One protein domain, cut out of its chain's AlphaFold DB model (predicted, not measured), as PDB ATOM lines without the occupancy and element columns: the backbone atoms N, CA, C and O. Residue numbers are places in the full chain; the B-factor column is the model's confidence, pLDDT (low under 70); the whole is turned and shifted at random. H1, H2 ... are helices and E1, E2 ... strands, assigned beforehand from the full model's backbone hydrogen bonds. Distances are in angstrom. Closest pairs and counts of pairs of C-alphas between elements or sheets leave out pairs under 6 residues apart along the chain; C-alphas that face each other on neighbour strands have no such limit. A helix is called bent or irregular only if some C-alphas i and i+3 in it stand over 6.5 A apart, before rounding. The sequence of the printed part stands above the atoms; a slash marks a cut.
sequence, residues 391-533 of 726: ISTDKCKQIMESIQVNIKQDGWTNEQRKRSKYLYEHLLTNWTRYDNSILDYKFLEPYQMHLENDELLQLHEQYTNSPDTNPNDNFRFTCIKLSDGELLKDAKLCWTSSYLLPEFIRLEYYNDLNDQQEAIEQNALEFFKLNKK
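AT A GLANCE: This is residues 391 to 533 of the 726 residues of the protein "Hypothetical protein" of Rotaria sp. Silwood2 (UniProt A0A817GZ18). A helical hairpin, H1 and H2, makes one side of a body built largely of long loops, with short helices H3 to H6 among them and a small strand hairpin, E1 and E2, on the side away from H1. The 143 printed residues include six named helices and two named strands, in the order H1 H2 H3 H4 H5 E1 E2 H6; the sheet, E1 - E2, is antiparallel. The class is mostly helix, with under half of the residues in named elements. The whole is compact, with a radius of gyration of the C-alphas of 15.6 A and spans of 41 by 35 by 26 A.

HOW THE PARTS SIT: E1, residues 508 to 511, and E2, residues 516 to 519, form an antiparallel hairpin at 142 degrees; N 509 and O 518, 2.9 A, are within hydrogen-bond range. H6, residues 522 to 527, is close to but not clearly touching H2, residues 414 to 429; their closest C-alphas, Ala 524 and Leu 428, are 6.8 A apart. H2, with residues 416 to 423 alone, touches H1, residues 393 to 410, in a hairpin at a shallow tilt of 22 degrees, opposite ways; the closest C-alphas, Gln 416 and Ile 403, are 6.6 A apart. H1, with residues 393 to 397 alone, only just touches H3, residues 436 to 440, with 3 pairs of C-alphas within 8 A, the closest Lys 397 and Ile 438, 6.6 A. H4, residues 455 to 458, is close to but not clearly touching H5, residues 488 to 494; the closest C-alphas, Leu 456 and Lys 492, are 7.6 A apart. Every O i to N i+4 pair is within hydrogen-bond range in H1, H2 and H6; H3 has 0 of 1 but 2 of 2 O i to N i+3 pairs, H5 0 of 3 but 3 of 4, and H4 is too short for an i+4 pair.

IN THESE COORDINATES: H1 runs 25.8 A from C-alpha 393 at (-17.317, 25.744, 35.713), and H2 22.7 A. E1 spans 9.5 A and E2 9.7 A. H3 spans 7.8 A, H4 5.7 A, and H5 9.5 A; H5 is irregular, with C-alphas 489 and 492 7.8 A apart. H6, 8.6 A, ends at C-alpha 527, (-24.807, 14.077, 32.283).

THE WHOLE: The two farthest C-alphas, Asp 468 and Asn 514, are 47.7 A apart. The printed part has no cut; the links H3 to H4, H4 to H5 and H5 to E1 are long. pLDDT is under 70 in residues 466 to 473 and 509 to 515.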
ATOM      1  N   ILE A 391     -10.291  22.970  34.983       91.56
ATOM      2  CA  ILE A 391     -10.891  24.262  34.624       91.56
ATOM      3  C   ILE A 391     -12.200  24.433  35.410       91.56
ATOM      4  O   ILE A 391     -13.028  23.528  35.438       91.56
ATOM      5  N   SER A 392     -12.404  25.573  36.081       90.56
ATOM      6  CA  SER A 392     -13.636  25.795  36.855       90.56
ATOM      7  C   SER A 392     -14.862  25.929  35.946       90.56
ATOM      8  O   SER A 392     -14.742  26.373  34.804       90.56
ATOM      9  N   THR A 393     -16.056  25.616  36.462       92.56
ATOM     10  CA  THR A 393     -17.317  25.744  35.713       92.56
ATOM     11  C   THR A 393     -17.468  27.121  35.068       92.56
ATOM     12  O   THR A 393     -17.737  27.212  33.872       92.56
ATOM     13  N   ASP A 394     -17.223  28.199  35.815       92.56
ATOM     14  CA  ASP A 394     -17.382  29.560  35.292       92.56
ATOM     15  C   ASP A 394     -16.296  29.935  34.281       92.56
ATOM     16  O   ASP A 394     -16.582  30.638  33.311       92.56
ATOM     17  N   LYS A 395     -15.074  29.404  34.422       91.88
ATOM     18  CA  LYS A 395     -14.040  29.590  33.401       91.88
ATOM     19  C   LYS A 395     -14.383  28.816  32.126       91.88
ATOM     20  O   LYS A 395     -14.241  29.378  31.044       91.88
ATOM     21  N   CYS A 396     -14.909  27.592  32.230       93.81
ATOM     22  CA  CYS A 396     -15.436  26.844  31.084       93.81
ATOM     23  C   CYS A 396     -16.543  27.628  30.362       93.81
ATOM     24  O   CYS A 396     -16.466  27.761  29.144       93.81
ATOM     25  N   LYS A 397     -17.509  28.220  31.085       95.12
ATOM     26  CA  LYS A 397     -18.550  29.089  30.494       95.12
ATOM     27  C   LYS A 397     -17.940  30.265  29.723       95.12
ATOM     28  O   LYS A 397     -18.243  30.426  28.545       95.12
ATOM     29  N   GLN A 398     -17.013  31.013  30.332       94.38
ATOM     30  CA  GLN A 398     -16.302  32.122  29.669       94.38
ATOM     31  C   GLN A 398     -15.564  31.668  28.396       94.38
ATOM     32  O   GLN A 398     -15.590  32.357  27.375       94.38
ATOM     33  N   ILE A 399     -14.919  30.496  28.429       93.62
ATOM     34  CA  ILE A 399     -14.256  29.915  27.255       93.62
ATOM     35  C   ILE A 399     -15.290  29.620  26.159       93.62
ATOM     36  O   ILE A 399     -15.080  30.022  25.017       93.62
ATOM     37  N   MET A 400     -16.419  28.984  26.482       95.94
ATOM     38  CA  MET A 400     -17.486  28.697  25.513       95.94
ATOM     39  C   MET A 400     -18.082  29.970  24.905       95.94
ATOM     40  O   MET A 400     -18.230  30.050  23.688       95.94
ATOM     41  N   GLU A 401     -18.362  30.984  25.725       96.12
ATOM     42  CA  GLU A 401     -18.824  32.301  25.271       96.12
ATOM     43  C   GLU A 401     -17.814  32.944  24.313       96.12
ATOM     44  O   GLU A 401     -18.195  33.380  23.229       96.12
ATOM     45  N   SER A 402     -16.520  32.947  24.660       94.44
ATOM     46  CA  SER A 402     -15.471  33.491  23.787       94.44
ATOM     47  C   SER A 402     -15.341  32.725  22.466       94.44
ATOM     48  O   SER A 402     -15.234  33.347  21.413       94.44
ATOM     49  N   ILE A 403     -15.435  31.389  22.490       94.44
ATOM     50  CA  ILE A 403     -15.496  30.554  21.284       94.44
ATOM     51  C   ILE A 403     -16.691  30.996  20.429       94.44
ATOM     52  O   ILE A 403     -16.511  31.332  19.259       94.44
ATOM     53  N   GLN A 404     -17.891  31.090  21.011       94.56
ATOM     54  CA  GLN A 404     -19.106  31.486  20.298       94.56
ATOM     55  C   GLN A 404     -19.026  32.904  19.704       94.56
ATOM     56  O   GLN A 404     -19.518  33.132  18.598       94.56
ATOM     57  N   VAL A 405     -18.441  33.862  20.427       94.38
ATOM     58  CA  VAL A 405     -18.247  35.244  19.956       94.38
ATOM     59  C   VAL A 405     -17.263  35.279  18.789       94.38
ATOM     60  O   VAL A 405     -17.592  35.849  17.751       94.38
ATOM     61  N   ASN A 406     -16.116  34.609  18.910       93.06
ATOM     62  CA  ASN A 406     -15.093  34.588  17.863       93.06
ATOM     63  C   ASN A 406     -15.599  33.885  16.587       93.06
ATOM     64  O   ASN A 406     -15.362  34.365  15.483       93.06
ATOM     65  N   ILE A 407     -16.375  32.799  16.712       92.50
ATOM     66  CA  ILE A 407     -17.015  32.134  15.560       92.50
ATOM     67  C   ILE A 407     -18.006  33.066  14.859       92.50
ATOM     68  O   ILE A 407     -18.073  33.063  13.636       92.50
ATOM     69  N   LYS A 408     -18.774  33.879  15.597       89.81
ATOM     70  CA  LYS A 408     -19.703  34.854  14.995       89.81
ATOM     71  C   LYS A 408     -18.992  35.992  14.256       89.81
ATOM     72  O   LYS A 408     -19.618  36.609  13.401       89.81
ATOM     73  N   GLN A 409     -17.742  36.291  14.610       89.31
ATOM     74  CA  GLN A 409     -16.950  37.365  14.007       89.31
ATOM     75  C   GLN A 409     -16.154  36.863  12.792       89.31
ATOM     76  O   GLN A 409     -16.329  37.386  11.694       89.31
ATOM     77  N   ASP A 410     -15.352  35.810  12.964       90.00
ATOM     78  CA  ASP A 410     -14.376  35.355  11.957       90.00
ATOM     79  C   ASP A 410     -14.805  34.067  11.217       90.00
ATOM     80  O   ASP A 410     -14.344  33.767  10.102       90.00
ATOM     81  N   GLY A 411     -15.723  33.309  11.822       90.75
ATOM     82  CA  GLY A 411     -16.054  31.935  11.448       90.75
ATOM     83  C   GLY A 411     -15.065  30.906  12.007       90.75
ATOM     84  O   GLY A 411     -14.021  31.256  12.557       90.75
ATOM     85  N   TRP A 412     -15.390  29.620  11.851       92.56
ATOM     86  CA  TRP A 412     -14.607  28.509  12.400       92.56
ATOM     87  C   TRP A 412     -13.173  28.408  11.860       92.56
ATOM     88  O   TRP A 412     -12.934  28.016  10.710       92.56
ATOM     89  N   THR A 413     -12.198  28.650  12.739       91.94
ATOM     90  CA  THR A 413     -10.766  28.436  12.472       91.94
ATOM     91  C   THR A 413     -10.259  27.099  13.022       91.94
ATOM     92  O   THR A 413     -10.833  26.509  13.937       91.94
ATOM     93  N   ASN A 414      -9.117  26.620  12.515       90.56
ATOM     94  CA  ASN A 414      -8.485  25.391  13.019       90.56
ATOM     95  C   ASN A 414      -8.051  25.488  14.492       90.56
ATOM     96  O   ASN A 414      -7.953  24.467  15.170       90.56
ATOM     97  N   GLU A 415      -7.800  26.695  14.999       89.50
ATOM     98  CA  GLU A 415      -7.517  26.929  16.415       89.50
ATOM     99  C   GLU A 415      -8.791  26.817  17.262       89.50
ATOM    100  O   GLU A 415      -8.803  26.092  18.256       89.50
ATOM    101  N   GLN A 416      -9.890  27.441  16.825       91.56
ATOM    102  CA  GLN A 416     -11.192  27.327  17.488       91.56
ATOM    103  C   GLN A 416     -11.686  25.872  17.517       91.56
ATOM    104  O   GLN A 416     -12.146  25.415  18.560       91.56
ATOM    105  N   ARG A 417     -11.517  25.108  16.425       92.81
ATOM    106  CA  ARG A 417     -11.826  23.663  16.377       92.81
ATOM    107  C   ARG A 417     -11.025  22.864  17.408       92.81
ATOM    108  O   ARG A 417     -11.589  22.041  18.125       92.81
ATOM    109  N   LYS A 418      -9.716  23.132  17.531       91.50
ATOM    110  CA  LYS A 418      -8.853  22.504  18.549       91.50
ATOM    111  C   LYS A 418      -9.282  22.874  19.971       91.50
ATOM    112  O   LYS A 418      -9.385  21.979  20.806       91.50
ATOM    113  N   ARG A 419      -9.584  24.154  20.231       91.56
ATOM    114  CA  ARG A 419     -10.121  24.634  21.519       91.56
ATOM    115  C   ARG A 419     -11.449  23.956  21.864       91.56
ATOM    116  O   ARG A 419     -11.594  23.447  22.965       91.56
ATOM    117  N   SER A 420     -12.380  23.887  20.914       94.44
ATOM    118  CA  SER A 420     -13.681  23.221  21.059       94.44
ATOM    119  C   SER A 420     -13.534  21.735  21.414       94.44
ATOM    120  O   SER A 420     -14.089  21.282  22.419       94.44
ATOM    121  N   LYS A 421     -12.716  20.994  20.651       93.69
ATOM    122  CA  LYS A 421     -12.441  19.572  20.898       93.69
ATOM    123  C   LYS A 421     -11.799  19.333  22.265       93.69
ATOM    124  O   LYS A 421     -12.295  18.506  23.025       93.69
ATOM    125  N   TYR A 422     -10.731  20.059  22.601       91.50
ATOM    126  CA  TYR A 422     -10.065  19.881  23.893       91.50
ATOM    127  C   TYR A 422     -10.975  20.288  25.068       91.50
ATOM    128  O   TYR A 422     -10.955  19.630  26.105       91.50
ATOM    129  N   LEU A 423     -11.836  21.300  24.910       93.75
ATOM    130  CA  LEU A 423     -12.824  21.639  25.935       93.75
ATOM    131  C   LEU A 423     -13.812  20.489  26.165       93.75
ATOM    132  O   LEU A 423     -14.066  20.142  27.313       93.75
ATOM    133  N   TYR A 424     -14.317  19.860  25.098       93.12
ATOM    134  CA  TYR A 424     -15.159  18.664  25.209       93.12
ATOM    135  C   TYR A 424     -14.437  17.514  25.934       93.12
ATOM    136  O   TYR A 424     -14.980  16.963  26.888       93.12
ATOM    137  N   GLU A 425     -13.196  17.199  25.548       90.38
ATOM    138  CA  GLU A 425     -12.374  16.174  26.215       90.38
ATOM    139  C   GLU A 425     -12.155  16.493  27.707       90.38
ATOM    140  O   GLU A 425     -12.274  15.619  28.564       90.38
ATOM    141  N   HIS A 426     -11.884  17.758  28.044       90.81
ATOM    142  CA  HIS A 426     -11.677  18.198  29.423       90.81
ATOM    143  C   HIS A 426     -12.952  18.102  30.276       90.81
ATOM    144  O   HIS A 426     -12.881  17.687  31.437       90.81
ATOM    145  N   LEU A 427     -14.108  18.463  29.710       92.12
ATOM    146  CA  LEU A 427     -15.412  18.289  30.353       92.12
ATOM    147  C   LEU A 427     -15.702  16.810  30.595       92.12
ATOM    148  O   LEU A 427     -16.120  16.455  31.692       92.12
ATOM    149  N   LEU A 428     -15.440  15.959  29.600       90.44
ATOM    150  CA  LEU A 428     -15.689  14.523  29.666       90.44
ATOM    151  C   LEU A 428     -14.894  13.855  30.797       90.44
ATOM    152  O   LEU A 428     -15.472  13.154  31.623       90.44
ATOM    153  N   THR A 429     -13.593  14.141  30.894       88.75
ATOM    154  CA  THR A 429     -12.717  13.597  31.948       88.75
ATOM    155  C   THR A 429     -13.070  14.107  33.351       88.75
ATOM    156  O   THR A 429     -12.815  13.421  34.336       88.75
ATOM    157  N   ASN A 430     -13.652  15.305  33.470       90.62
ATOM    158  CA  ASN A 430     -13.916  15.963  34.758       90.62
ATOM    159  C   ASN A 430     -15.417  16.138  35.046       90.62
ATOM    160  O   ASN A 430     -15.784  17.003  35.840       90.62
ATOM    161  N   TRP A 431     -16.286  15.343  34.412       91.56
ATOM    162  CA  TRP A 431     -17.738  15.569  34.363       91.56
ATOM    163  C   TRP A 431     -18.382  15.756  35.752       91.56
ATOM    164  O   TRP A 431     -19.213  16.644  35.932       91.56
ATOM    165  N   THR A 432     -17.909  15.015  36.760       93.75
ATOM    166  CA  THR A 432     -18.353  15.079  38.169       93.75
ATOM    167  C   THR A 432     -18.123  16.426  38.868       93.75
ATOM    168  O   THR A 432     -18.622  16.633  39.974       93.75
ATOM    169  N   ARG A 433     -17.343  17.336  38.271       91.69
ATOM    170  CA  ARG A 433     -17.012  18.659  38.830       91.69
ATOM    171  C   ARG A 433     -17.918  19.785  38.331       91.69
ATOM    172  O   ARG A 433     -17.832  20.886  38.871       91.69
ATOM    173  N   TYR A 434     -18.756  19.529  37.327       92.56
ATOM    174  CA  TYR A 434     -19.590  20.549  36.692       92.56
ATOM    175  C   TYR A 434     -21.062  20.410  37.073       92.56
ATOM    176  O   TYR A 434     -21.566  19.321  37.334       92.56
ATOM    177  N   ASP A 435     -21.769  21.537  37.063       91.31
ATOM    178  CA  ASP A 435     -23.224  21.564  37.158       91.31
ATOM    179  C   ASP A 435     -23.878  21.529  35.760       91.31
ATOM    180  O   ASP A 435     -23.235  21.751  34.731       91.31
ATOM    181  N   ASN A 436     -25.189  21.278  35.721       90.88
ATOM    182  CA  ASN A 436     -25.950  21.157  34.475       90.88
ATOM    183  C   ASN A 436     -25.982  22.438  33.614       90.88
ATOM    184  O   ASN A 436     -26.310  22.340  32.431       90.88
ATOM    185  N   SER A 437     -25.656  23.622  34.154       93.88
ATOM    186  CA  SER A 437     -25.679  24.879  33.384       93.88
ATOM    187  C   SER A 437     -24.592  24.936  32.311       93.88
ATOM    188  O   SER A 437     -24.715  25.703  31.359       93.88
ATOM    189  N   ILE A 438     -23.563  24.080  32.386       93.06
ATOM    190  CA  ILE A 438     -22.555  23.968  31.324       93.06
ATOM    191  C   ILE A 438     -23.153  23.483  29.993       93.06
ATOM    192  O   ILE A 438     -22.663  23.830  28.921       93.06
ATOM    193  N   LEU A 439     -24.256  22.726  30.047       92.44
ATOM    194  CA  LEU A 439     -24.942  22.188  28.870       92.44
ATOM    195  C   LEU A 439     -25.702  23.264  28.081       92.44
ATOM    196  O   LEU A 439     -26.110  23.014  26.947       92.44
ATOM    197  N   ASP A 440     -25.904  24.448  28.667       94.00
ATOM    198  CA  ASP A 440     -26.618  25.549  28.028       94.00
ATOM    199  C   ASP A 440     -25.760  26.386  27.072       94.00
ATOM    200  O   ASP A 440     -26.292  27.251  26.368       94.00
ATOM    201  N   TYR A 441     -24.468  26.092  26.985       96.00
ATOM    202  CA  TYR A 441     -23.506  26.868  26.222       96.00
ATOM    203  C   TYR A 441     -23.196  26.273  24.848       96.00
ATOM    204  O   TYR A 441     -23.159  25.058  24.642       96.00
ATOM    205  N   LYS A 442     -22.978  27.166  23.880       95.31
ATOM    206  CA  LYS A 442     -22.670  26.828  22.488       95.31
ATOM    207  C   LYS A 442     -21.168  26.917  22.278       95.31
ATOM    208  O   LYS A 442     -20.606  27.994  22.430       95.31
ATOM    209  N   PHE A 443     -20.537  25.801  21.931       96.25
ATOM    210  CA  PHE A 443     -19.088  25.750  21.705       96.25
ATOM    211  C   PHE A 443     -18.656  24.710  20.664       96.25
ATOM    212  O   PHE A 443     -17.458  24.521  20.469       96.25
ATOM    213  N   LEU A 444     -19.601  24.029  20.009       96.25
ATOM    214  CA  LEU A 444     -19.337  22.943  19.065       96.25
ATOM    215  C   LEU A 444     -19.647  23.361  17.627       96.25
ATOM    216  O   LEU A 444     -20.624  24.074  17.374       96.25
ATOM    217  N   GLU A 445     -18.820  22.894  16.697       94.75
ATOM    218  CA  GLU A 445     -19.069  22.960  15.256       94.75
ATOM    219  C   GLU A 445     -19.994  21.793  14.882       94.75
ATOM    220  O   GLU A 445     -19.682  20.660  15.256       94.75
ATOM    221  N   PRO A 446     -21.124  22.009  14.184       94.12
ATOM    222  CA  PRO A 446     -21.886  20.903  13.610       94.12
ATOM    223  C   PRO A 446     -21.005  20.089  12.659       94.12
ATOM    224  O   PRO A 446     -20.237  20.666  11.893       94.12
ATOM    225  N   TYR A 447     -21.147  18.764  12.653       93.38
ATOM    226  CA  TYR A 447     -20.509  17.945  11.623       93.38
ATOM    227  C   TYR A 447     -21.015  18.374  10.244       93.38
ATOM    228  O   TYR A 447     -22.224  18.360  10.011       93.38
ATOM    229  N   GLN A 448     -20.109  18.745   9.340       91.31
ATOM    230  CA  GLN A 448     -20.440  19.061   7.956       91.31
ATOM    231  C   GLN A 448     -20.295  17.800   7.106       91.31
ATOM    232  O   GLN A 448     -19.207  17.245   7.001       91.31
ATOM    233  N   MET A 449     -21.394  17.364   6.494       90.56
ATOM    234  CA  MET A 449     -21.381  16.231   5.570       90.56
ATOM    235  C   MET A 449     -20.771  16.644   4.218       90.56
ATOM    236  O   MET A 449     -20.977  17.768   3.748       90.56
ATOM    237  N   HIS A 450     -20.058  15.728   3.562       87.94
ATOM    238  CA  HIS A 450     -19.374  15.946   2.286       87.94
ATOM    239  C   HIS A 450     -19.782  14.895   1.248       87.94
ATOM    240  O   HIS A 450     -19.744  13.704   1.528       87.94
ATOM    241  N   LEU A 451     -20.102  15.312   0.015       83.12
ATOM    242  CA  LEU A 451     -20.590  14.418  -1.058       83.12
ATOM    243  C   LEU A 451     -19.667  13.226  -1.381       83.12
ATOM    244  O   LEU A 451     -20.140  12.222  -1.905       83.12
ATOM    245  N   GLU A 452     -18.372  13.340  -1.085       84.00
ATOM    246  CA  GLU A 452     -17.367  12.288  -1.294       84.00
ATOM    247  C   GLU A 452     -17.444  11.161  -0.247       84.00
ATOM    248  O   GLU A 452     -17.104  10.023  -0.557       84.00
ATOM    249  N   ASN A 453     -17.906  11.471   0.972       84.12
ATOM    250  CA  ASN A 453     -17.892  10.566   2.128       84.12
ATOM    251  C   ASN A 453     -19.305  10.203   2.629       84.12
ATOM    252  O   ASN A 453     -19.498   9.144   3.221       84.12
ATOM    253  N   ASP A 454     -20.295  11.066   2.388       89.25
ATOM    254  CA  ASP A 454     -21.642  10.986   2.951       89.25
ATOM    255  C   ASP A 454     -22.702  10.686   1.881       89.25
ATOM    256  O   ASP A 454     -23.331  11.582   1.308       89.25
ATOM    257  N   GLU A 455     -22.969   9.394   1.667       91.38
ATOM    258  CA  GLU A 455     -24.000   8.877   0.747       91.38
ATOM    259  C   GLU A 455     -25.390   9.524   0.937       91.38
ATOM    260  O   GLU A 455     -26.134   9.735  -0.021       91.38
ATOM    261  N   LEU A 456     -25.730   9.912   2.171       93.19
ATOM    262  CA  LEU A 456     -27.032  10.478   2.536       93.19
ATOM    263  C   LEU A 456     -27.331  11.817   1.844       93.19
ATOM    264  O   LEU A 456     -28.499  12.118   1.579       93.19
ATOM    265  N   LEU A 457     -26.295  12.587   1.487       90.56
ATOM    266  CA  LEU A 457     -26.448  13.844   0.745       90.56
ATOM    267  C   LEU A 457     -26.976  13.640  -0.682       90.56
ATOM    268  O   LEU A 457     -27.550  14.566  -1.254       90.56
ATOM    269  N   GLN A 458     -26.842  12.435  -1.246       87.81
ATOM    270  CA  GLN A 458     -27.428  12.102  -2.548       87.81
ATOM    271  C   GLN A 458     -28.965  12.036  -2.477       87.81
ATOM    272  O   GLN A 458     -29.642  12.302  -3.469       87.81
ATOM    273  N   LEU A 459     -29.531  11.707  -1.308       88.56
ATOM    274  CA  LEU A 459     -30.981  11.645  -1.087       88.56
ATOM    275  C   LEU A 459     -31.561  13.009  -0.695       88.56
ATOM    276  O   LEU A 459     -32.596  13.425  -1.222       88.56
ATOM    277  N   HIS A 460     -30.923  13.692   0.258       89.25
ATOM    278  CA  HIS A 460     -31.392  14.968   0.792       89.25
ATOM    279  C   HIS A 460     -30.248  15.753   1.442       89.25
ATOM    280  O   HIS A 460     -29.402  15.177   2.126       89.25
ATOM    281  N   GLU A 461     -30.272  17.077   1.287       88.69
ATOM    282  CA  GLU A 461     -29.358  17.999   1.967       88.69
ATOM    283  C   GLU A 461     -29.429  17.866   3.498       88.69
ATOM    284  O   GLU A 461     -30.481  17.547   4.067       88.69
ATOM    285  N   GLN A 462     -28.300  18.107   4.163       91.81
ATOM    286  CA  GLN A 462     -28.213  18.120   5.621       91.81
ATOM    287  C   GLN A 462     -29.023  19.284   6.213       91.81
ATOM    288  O   GLN A 462     -29.159  20.342   5.601       91.81
ATOM    289  N   TYR A 463     -29.534  19.102   7.430       91.06
ATOM    290  CA  TYR A 463     -30.237  20.133   8.182       91.06
ATOM    291  C   TYR A 463     -29.415  21.421   8.347       91.06
ATOM    292  O   TYR A 463     -28.328  21.414   8.928       91.06
ATOM    293  N   THR A 464     -29.993  22.550   7.935       84.12
ATOM    294  CA  THR A 464     -29.511  23.892   8.276       84.12
ATOM    295  C   THR A 464     -30.661  24.727   8.853       84.12
ATOM    296  O   THR A 464     -31.831  24.516   8.540       84.12
ATOM    297  N   ASN A 465     -30.329  25.709   9.698       71.50
ATOM    298  CA  ASN A 465     -31.274  26.747  10.140       71.50
ATOM    299  C   ASN A 465     -31.281  27.977   9.204       71.50
ATOM    300  O   ASN A 465     -31.960  28.957   9.494       71.50
ATOM    301  N   SER A 466     -30.500  27.950   8.119       64.00
ATOM    302  CA  SER A 466     -30.287  29.067   7.195       64.00
ATOM    303  C   SER A 466     -30.478  28.568   5.759       64.00
ATOM    304  O   SER A 466     -29.580  27.903   5.237       64.00
ATOM    305  N   PRO A 467     -31.638  28.830   5.126       54.25
ATOM    306  CA  PRO A 467     -31.904  28.394   3.754       54.25
ATOM    307  C   PRO A 467     -31.200  29.255   2.689       54.25
ATOM    308  O   PRO A 467     -31.097  28.826   1.545       54.25
ATOM    309  N   ASP A 468     -30.704  30.444   3.057       49.81
ATOM    310  CA  ASP A 468     -30.179  31.452   2.120       49.81
ATOM    311  C   ASP A 468     -28.637  31.533   2.080       49.81
ATOM    312  O   ASP A 468     -28.067  32.397   1.409       49.81
ATOM    313  N   THR A 469     -27.927  30.654   2.796       53.97
ATOM    314  CA  THR A 469     -26.456  30.610   2.781       53.97
ATOM    315  C   THR A 469     -25.905  29.816   1.596       53.97
ATOM    316  O   THR A 469     -26.452  28.801   1.173       53.97
ATOM    317  N   ASN A 470     -24.775  30.282   1.059       57.31
ATOM    318  CA  ASN A 470     -24.030  29.592   0.006       57.31
ATOM    319  C   ASN A 470     -23.619  28.185   0.508       57.31
ATOM    320  O   ASN A 470     -23.031  28.122   1.591       57.31
ATOM    321  N   PRO A 471     -23.873  27.077  -0.225       54.34
ATOM    322  CA  PRO A 471     -23.670  25.707   0.272       54.34
ATOM    323  C   PRO A 471     -22.319  25.424   0.945       54.34
ATOM    324  O   PRO A 471     -22.257  24.656   1.902       54.34
ATOM    325  N   ASN A 472     -21.250  26.077   0.481       54.50
ATOM    326  CA  ASN A 472     -19.896  25.911   1.016       54.50
ATOM    327  C   ASN A 472     -19.656  26.591   2.382       54.50
ATOM    328  O   ASN A 472     -18.634  26.318   3.000       54.50
ATOM    329  N   ASP A 473     -20.566  27.452   2.854       65.06
ATOM    330  CA  ASP A 473     -20.426  28.250   4.087       65.06
ATOM    331  C   ASP A 473     -21.511  27.927   5.145       65.06
ATOM    332  O   ASP A 473     -21.564  28.563   6.200       65.06
ATOM    333  N   ASN A 474     -22.359  26.915   4.897       70.06
ATOM    334  CA  ASN A 474     -23.569  26.595   5.678       70.06
ATOM    335  C   ASN A 474     -23.366  26.422   7.199       70.06
ATOM    336  O   ASN A 474     -24.305  26.638   7.971       70.06
ATOM    337  N   PHE A 475     -22.158  26.072   7.653       86.38
ATOM    338  CA  PHE A 475     -21.839  25.948   9.080       86.38
ATOM    339  C   PHE A 475     -20.720  26.875   9.573       86.38
ATOM    340  O   PHE A 475     -20.461  26.899  10.775       86.38
ATOM    341  N   ARG A 476     -20.116  27.713   8.714       87.19
ATOM    342  CA  ARG A 476     -18.929  28.521   9.057       87.19
ATOM    343  C   ARG A 476     -19.110  29.406  10.292       87.19
ATOM    344  O   ARG A 476     -18.175  29.546  11.074       87.19
ATOM    345  N   PHE A 477     -20.296  29.984  10.465       89.94
ATOM    346  CA  PHE A 477     -20.653  30.849  11.599       89.94
ATOM    347  C   PHE A 477     -21.629  30.162  12.579       89.94
ATOM    348  O   PHE A 477     -22.169  30.797  13.488       89.94
ATOM    349  N   THR A 478     -21.885  28.861  12.401       91.31
ATOM    350  CA  THR A 478     -22.855  28.097  13.195       91.31
ATOM    351  C   THR A 478     -22.171  27.439  14.385       91.31
ATOM    352  O   THR A 478     -21.244  26.650  14.231       91.31
ATOM    353  N   CYS A 479     -22.675  27.713  15.585       93.50
ATOM    354  CA  CYS A 479     -22.205  27.105  16.826       93.50
ATOM    355  C   CYS A 479     -23.393  26.502  17.592       93.50
ATOM    356  O   CYS A 479     -24.444  27.147  17.729       93.50
ATOM    357  N   ILE A 480     -23.242  25.266  18.073       94.62
ATOM    358  CA  ILE A 480     -24.306  24.476  18.712       94.62
ATOM    359  C   ILE A 480     -23.936  24.055  20.141       94.62
ATOM    360  O   ILE A 480     -22.758  24.018  20.511       94.62
ATOM    361  N   LYS A 481     -24.962  23.774  20.955       94.62
ATOM    362  CA  LYS A 481     -24.821  23.087  22.249       94.62
ATOM    363  C   LYS A 481     -24.658  21.579  22.023       94.62
ATOM    364  O   LYS A 481     -25.052  21.069  20.977       94.62
ATOM    365  N   LEU A 482     -24.204  20.844  23.041       92.12
ATOM    366  CA  LEU A 482     -24.269  19.369  23.052       92.12
ATOM    367  C   LEU A 482     -25.705  18.846  22.862       92.12
ATOM    368  O   LEU A 482     -25.930  17.873  22.149       92.12
ATOM    369  N   SER A 483     -26.687  19.513  23.471       89.31
ATOM    370  CA  SER A 483     -28.104  19.136  23.409       89.31
ATOM    371  C   SER A 483     -28.801  19.483  22.087       89.31
ATOM    372  O   SER A 483     -29.835  18.881  21.793       89.31
ATOM    373  N   ASP A 484     -28.244  20.413  21.303       90.50
ATOM    374  CA  ASP A 484     -28.802  20.899  20.029       90.50
ATOM    375  C   ASP A 484     -28.592  19.896  18.869       90.50
ATOM    376  O   ASP A 484     -29.169  20.079  17.795       90.50
ATOM    377  N   GLY A 485     -27.742  18.878  19.057       92.06
ATOM    378  CA  GLY A 485     -27.383  17.892  18.037       92.06
ATOM    379  C   GLY A 485     -27.668  16.440  18.432       92.06
ATOM    380  O   GLY A 485     -27.995  16.121  19.581       92.06
ATOM    381  N   GLU A 486     -27.529  15.555  17.448       94.50
ATOM    382  CA  GLU A 486     -27.588  14.096  17.586       94.50
ATOM    383  C   GLU A 486     -26.264  13.460  17.123       94.50
ATOM    384  O   GLU A 486     -25.504  14.062  16.363       94.50
ATOM    385  N   LEU A 487     -25.949  12.247  17.587       94.12
ATOM    386  CA  LEU A 487     -24.681  11.579  17.263       94.12
ATOM    387  C   LEU A 487     -24.600  11.172  15.783       94.12
ATOM    388  O   LEU A 487     -25.570  10.673  15.213       94.12
ATOM    389  N   LEU A 488     -23.405  11.271  15.192       92.75
ATOM    390  CA  LEU A 488     -23.153  10.917  13.787       92.75
ATOM    391  C   LEU A 488     -23.563   9.470  13.439       92.75
ATOM    392  O   LEU A 488     -24.081   9.218  12.355       92.75
ATOM    393  N   LYS A 489     -23.431   8.524  14.381       91.56
ATOM    394  CA  LYS A 489     -23.880   7.126  14.204       91.56
ATOM    395  C   LYS A 489     -25.391   6.989  13.948       91.56
ATOM    396  O   LYS A 489     -25.822   6.023  13.329       91.56
ATOM    397  N   ASP A 490     -26.190   7.943  14.428       94.31
ATOM    398  CA  ASP A 490     -27.648   7.967  14.301       94.31
ATOM    399  C   ASP A 490     -28.103   8.889  13.144       94.31
ATOM    400  O   ASP A 490     -29.299   9.152  12.988       94.31
ATOM    401  N   ALA A 491     -27.175   9.348  12.287       95.44
ATOM    402  CA  ALA A 491     -27.457  10.270  11.184       95.44
ATOM    403  C   ALA A 491     -28.586   9.782  10.264       95.44
ATOM    404  O   ALA A 491     -29.469  10.574   9.937       95.44
ATOM    405  N   LYS A 492     -28.646   8.477   9.938       96.50
ATOM    406  CA  LYS A 492     -29.717   7.864   9.114       96.50
ATOM    407  C   LYS A 492     -31.134   8.120   9.656       96.50
ATOM    408  O   LYS A 492     -32.093   8.077   8.892       96.50
ATOM    409  N   LEU A 493     -31.280   8.431  10.946       97.25
ATOM    410  CA  LEU A 493     -32.564   8.738  11.577       97.25
ATOM    411  C   LEU A 493     -32.937  10.231  11.536       97.25
ATOM    412  O   LEU A 493     -34.116  10.545  11.686       97.25
ATOM    413  N   CYS A 494     -31.982  11.157  11.375       96.12
ATOM    414  CA  CYS A 494     -32.220  12.581  11.671       96.12
ATOM    415  C   CYS A 494     -31.429  13.630  10.859       96.12
ATOM    416  O   CYS A 494     -31.612  14.822  11.108       96.12
ATOM    417  N   TRP A 495     -30.588  13.254   9.885       95.75
ATOM    418  CA  TRP A 495     -29.670  14.200   9.221       95.75
ATOM    419  C   TRP A 495     -30.345  15.387   8.510       95.75
ATOM    420  O   TRP A 495     -29.729  16.441   8.378       95.75
ATOM    421  N   THR A 496     -31.607  15.255   8.079       94.75
ATOM    422  CA  THR A 496     -32.380  16.354   7.462       94.75
ATOM    423  C   THR A 496     -33.200  17.163   8.474       94.75
ATOM    424  O   THR A 496     -33.861  18.133   8.103       94.75
ATOM    425  N   SER A 497     -33.233  16.755   9.748       95.25
ATOM    426  CA  SER A 497     -34.164  17.275  10.758       95.25
ATOM    427  C   SER A 497     -33.507  17.914  11.985       95.25
ATOM    428  O   SER A 497     -34.186  18.717  12.638       95.25
ATOM    429  N   SER A 498     -32.235  17.590  12.255       95.25
ATOM    430  CA  SER A 498     -31.413  18.075  13.371       95.25
ATOM    431  C   SER A 498     -29.944  18.250  12.966       95.25
ATOM    432  O   SER A 498     -29.494  17.672  11.976       95.25
ATOM    433  N   TYR A 499     -29.174  19.004  13.755       95.12
ATOM    434  CA  TYR A 499     -27.719  19.051  13.605       95.12
ATOM    435  C   TYR A 499     -27.073  17.714  13.993       95.12
ATOM    436  O   TYR A 499     -27.540  17.021  14.899       95.12
ATOM    437  N   LEU A 500     -25.952  17.391  13.350       95.00
ATOM    438  CA  LEU A 500     -25.103  16.263  13.725       95.00
ATOM    439  C   LEU A 500     -23.931  16.765  14.574       95.00
ATOM    440  O   LEU A 500     -23.327  17.795  14.266       95.00
ATOM    441  N   LEU A 501     -23.625  16.050  15.654       95.31
ATOM    442  CA  LEU A 501     -22.492  16.344  16.531       95.31
ATOM    443  C   LEU A 501     -21.163  16.006  15.827       95.31
ATOM    444  O   LEU A 501     -21.110  15.031  15.074       95.31
ATOM    445  N   PRO A 502     -20.092  16.793  16.055       94.12
ATOM    446  CA  PRO A 502     -18.807  16.610  15.387       94.12
ATOM    447  C   PRO A 502     -18.177  15.247  15.697       94.12
ATOM    448  O   PRO A 502     -18.368  14.679  16.768       94.12
ATOM    449  N   GLU A 503     -17.369  14.743  14.763       91.31
ATOM    450  CA  GLU A 503     -16.898  13.349  14.708       91.31
ATOM    451  C   GLU A 503     -16.106  12.869  15.944       91.31
ATOM    452  O   GLU A 503     -16.017  11.667  16.207       91.31
ATOM    453  N   PHE A 504     -15.525  13.793  16.716       90.81
ATOM    454  CA  PHE A 504     -14.826  13.486  17.969       90.81
ATOM    455  C   PHE A 504     -15.774  13.227  19.155       90.81
ATOM    456  O   PHE A 504     -15.324  12.754  20.196       90.81
ATOM    457  N   ILE A 505     -17.072  13.512  19.015       91.81
ATOM    458  CA  ILE A 505     -18.103  13.205  20.010       91.81
ATOM    459  C   ILE A 505     -18.658  11.814  19.709       91.81
ATOM    460  O   ILE A 505     -19.508  11.615  18.842       91.81
ATOM    461  N   ARG A 506     -18.128  10.834  20.437       84.31
ATOM    462  CA  ARG A 506     -18.458   9.408  20.332       84.31
ATOM    463  C   ARG A 506     -18.843   8.874  21.714       84.31
ATOM    464  O   ARG A 506     -18.638   9.562  22.707       84.31
ATOM    465  N   LEU A 507     -19.401   7.661  21.775       82.94
ATOM    466  CA  LEU A 507     -19.689   6.963  23.044       82.94
ATOM    467  C   LEU A 507     -18.501   6.137  23.571       82.94
ATOM    468  O   LEU A 507     -18.564   5.577  24.660       82.94
ATOM    469  N   GLU A 508     -17.432   6.063  22.785       79.38
ATOM    470  CA  GLU A 508     -16.229   5.269  23.021       79.38
ATOM    471  C   GLU A 508     -15.017   6.151  22.713       79.38
ATOM    472  O   GLU A 508     -15.049   6.929  21.753       79.38
ATOM    473  N   TYR A 509     -13.946   6.011  23.490       69.62
ATOM    474  CA  TYR A 509     -12.648   6.619  23.205       69.62
ATOM    475  C   TYR A 509     -11.592   5.538  22.962       69.62
ATOM    476  O   TYR A 509     -11.738   4.393  23.381       69.62
ATOM    477  N   TYR A 510     -10.525   5.901  22.255       62.75
ATOM    478  CA  TYR A 510      -9.378   5.021  22.051       62.75
ATOM    479  C   TYR A 510      -8.410   5.164  23.227       62.75
ATOM    480  O   TYR A 510      -8.010   6.286  23.547       62.75
ATOM    481  N   ASN A 511      -8.052   4.060  23.882       64.88
ATOM    482  CA  ASN A 511      -7.048   4.057  24.939       64.88
ATOM    483  C   ASN A 511      -5.666   3.716  24.358       64.88
ATOM    484  O   ASN A 511      -5.342   2.542  24.164       64.88
ATOM    485  N   ASP A 512      -4.843   4.752  24.159       58.81
ATOM    486  CA  ASP A 512      -3.461   4.674  23.648       58.81
ATOM    487  C   ASP A 512      -2.539   3.720  24.447       58.81
ATOM    488  O   ASP A 512      -1.473   3.351  23.961       58.81
ATOM    489  N   LEU A 513      -2.888   3.352  25.689       67.88
ATOM    490  CA  LEU A 513      -2.079   2.449  26.524       67.88
ATOM    491  C   LEU A 513      -2.357   0.962  26.264       67.88
ATOM    492  O   LEU A 513      -1.492   0.132  26.536       67.88
ATOM    493  N   ASN A 514      -3.558   0.636  25.779       68.19
ATOM    494  CA  ASN A 514      -4.063  -0.736  25.671       68.19
ATOM    495  C   ASN A 514      -4.463  -1.127  24.233       68.19
ATOM    496  O   ASN A 514      -4.887  -2.263  24.026       68.19
ATOM    497  N   ASP A 515      -4.379  -0.205  23.264       69.62
ATOM    498  CA  ASP A 515      -4.872  -0.343  21.880       69.62
ATOM    499  C   ASP A 515      -6.336  -0.835  21.790       69.62
ATOM    500  O   ASP A 515      -6.729  -1.564  20.876       69.62
ATOM    501  N   GLN A 516      -7.172  -0.432  22.754       70.44
ATOM    502  CA  GLN A 516      -8.580  -0.828  22.857       70.44
ATOM    503  C   GLN A 516      -9.516   0.380  22.875       70.44
ATOM    504  O   GLN A 516      -9.170   1.461  23.355       70.44
ATOM    505  N   GLN A 517     -10.730   0.183  22.355       70.94
ATOM    506  CA  GLN A 517     -11.826   1.128  22.536       70.94
ATOM    507  C   GLN A 517     -12.459   0.899  23.909       70.94
ATOM    508  O   GLN A 517     -12.962  -0.187  24.193       70.94
ATOM    509  N   GLU A 518     -12.451   1.931  24.745       76.50
ATOM    510  CA  GLU A 518     -13.114   1.930  26.044       76.50
ATOM    511  C   GLU A 518     -14.411   2.738  25.951       76.50
ATOM    512  O   GLU A 518     -14.454   3.837  25.388       76.50
ATOM    513  N   ALA A 519     -15.495   2.175  26.486       79.62
ATOM    514  CA  ALA A 519     -16.772   2.867  26.574       79.62
ATOM    515  C   ALA A 519     -16.682   4.011  27.593       79.62
ATOM    516  O   ALA A 519     -16.114   3.856  28.675       79.62
ATOM    517  N   ILE A 520     -17.284   5.152  27.263       82.69
ATOM    518  CA  ILE A 520     -17.426   6.265  28.204       82.69
ATOM    519  C   ILE A 520     -18.326   5.830  29.367       82.69
ATOM    520  O   ILE A 520     -19.324   5.135  29.173       82.69
ATOM    521  N   GLU A 521     -17.995   6.281  30.579       85.31
ATOM    522  CA  GLU A 521     -18.801   6.045  31.777       85.31
ATOM    523  C   GLU A 521     -20.274   6.442  31.555       85.31
ATOM    524  O   GLU A 521     -20.579   7.580  31.190       85.31
ATOM    525  N   GLN A 522     -21.204   5.521  31.829       86.50
ATOM    526  CA  GLN A 522     -22.643   5.732  31.627       86.50
ATOM    527  C   GLN A 522     -23.160   7.015  32.303       86.50
ATOM    528  O   GLN A 522     -23.944   7.751  31.705       86.50
ATOM    529  N   ASN A 523     -22.675   7.328  33.509       89.75
ATOM    530  CA  ASN A 523     -23.053   8.538  34.241       89.75
ATOM    531  C   ASN A 523     -22.639   9.826  33.497       89.75
ATOM    532  O   ASN A 523     -23.395  10.796  33.469       89.75
ATOM    533  N   ALA A 524     -21.476   9.824  32.835       89.19
ATOM    534  CA  ALA A 524     -21.028  10.935  31.999       89.19
ATOM    535  C   ALA A 524     -21.908  11.076  30.746       89.19
ATOM    536  O   ALA A 524     -22.290  12.186  30.370       89.19
ATOM    537  N   LEU A 525     -22.288   9.957  30.119       88.81
ATOM    538  CA  LEU A 525     -23.201   9.959  28.971       88.81
ATOM    539  C   LEU A 525     -24.601  10.476  29.333       88.81
ATOM    540  O   LEU A 525     -25.225  11.153  28.515       88.81
ATOM    541  N   GLU A 526     -25.076  10.191  30.546       89.38
ATOM    542  CA  GLU A 526     -26.322  10.735  31.099       89.38
ATOM    543  C   GLU A 526     -26.204  12.233  31.401       89.38
ATOM    544  O   GLU A 526     -27.072  13.004  30.987       89.38
ATOM    545  N   PHE A 527     -25.100  12.665  32.022       90.69
ATOM    546  CA  PHE A 527     -24.807  14.077  32.283       90.69
ATOM    547  C   PHE A 527     -24.803  14.908  30.988       90.69
ATOM    548  O   PHE A 527     -25.534  15.892  30.878       90.69
ATOM    549  N   PHE A 528     -24.062  14.479  29.960       90.31
ATOM    550  CA  PHE A 528     -24.027  15.165  28.660       90.31
ATOM    551  C   PHE A 528     -25.245  14.883  27.764       90.31
ATOM    552  O   PHE A 528     -25.363  15.485  26.695       90.31
ATOM    553  N   LYS A 529     -26.173  14.012  28.191       88.94
ATOM    554  CA  LYS A 529     -27.382  13.601  27.448       88.94
ATOM    555  C   LYS A 529     -27.062  13.006  26.066       88.94
ATOM    556  O   LYS A 529     -27.806  13.216  25.109       88.94
ATOM    557  N   LEU A 530     -25.953  12.267  25.973       86.44
ATOM    558  CA  LEU A 530     -25.441  11.635  24.748       86.44
ATOM    559  C   LEU A 530     -25.915  10.186  24.563       86.44
ATOM    560  O   LEU A 530     -25.849   9.661  23.457       86.44
ATOM    561  N   ASN A 531     -26.428   9.536  25.611       76.56
ATOM    562  CA  ASN A 531     -27.009   8.190  25.518       76.56
ATOM    563  C   ASN A 531     -28.436   8.158  24.924       76.56
ATOM    564  O   ASN A 531     -29.030   7.085  24.810       76.56
ATOM    565  N   LYS A 532     -28.999   9.313  24.541       81.88
ATOM    566  CA  LYS A 532     -30.304   9.401  23.875       81.88
ATOM    567  C   LYS A 532     -30.225   8.864  22.439       81.88
ATOM    568  O   LYS A 532     -29.248   9.089  21.728       81.88
ATOM    569  N   LYS A 533     -31.304   8.230  21.980       88.94
ATOM    570  CA  LYS A 533     -31.625   8.149  20.548       88.94
ATOM    571  C   LYS A 533     -32.312   9.450  20.103       88.94
ATOM    572  O   LYS A 533     -32.957  10.091  20.942       88.94
TER     573      LYS A 533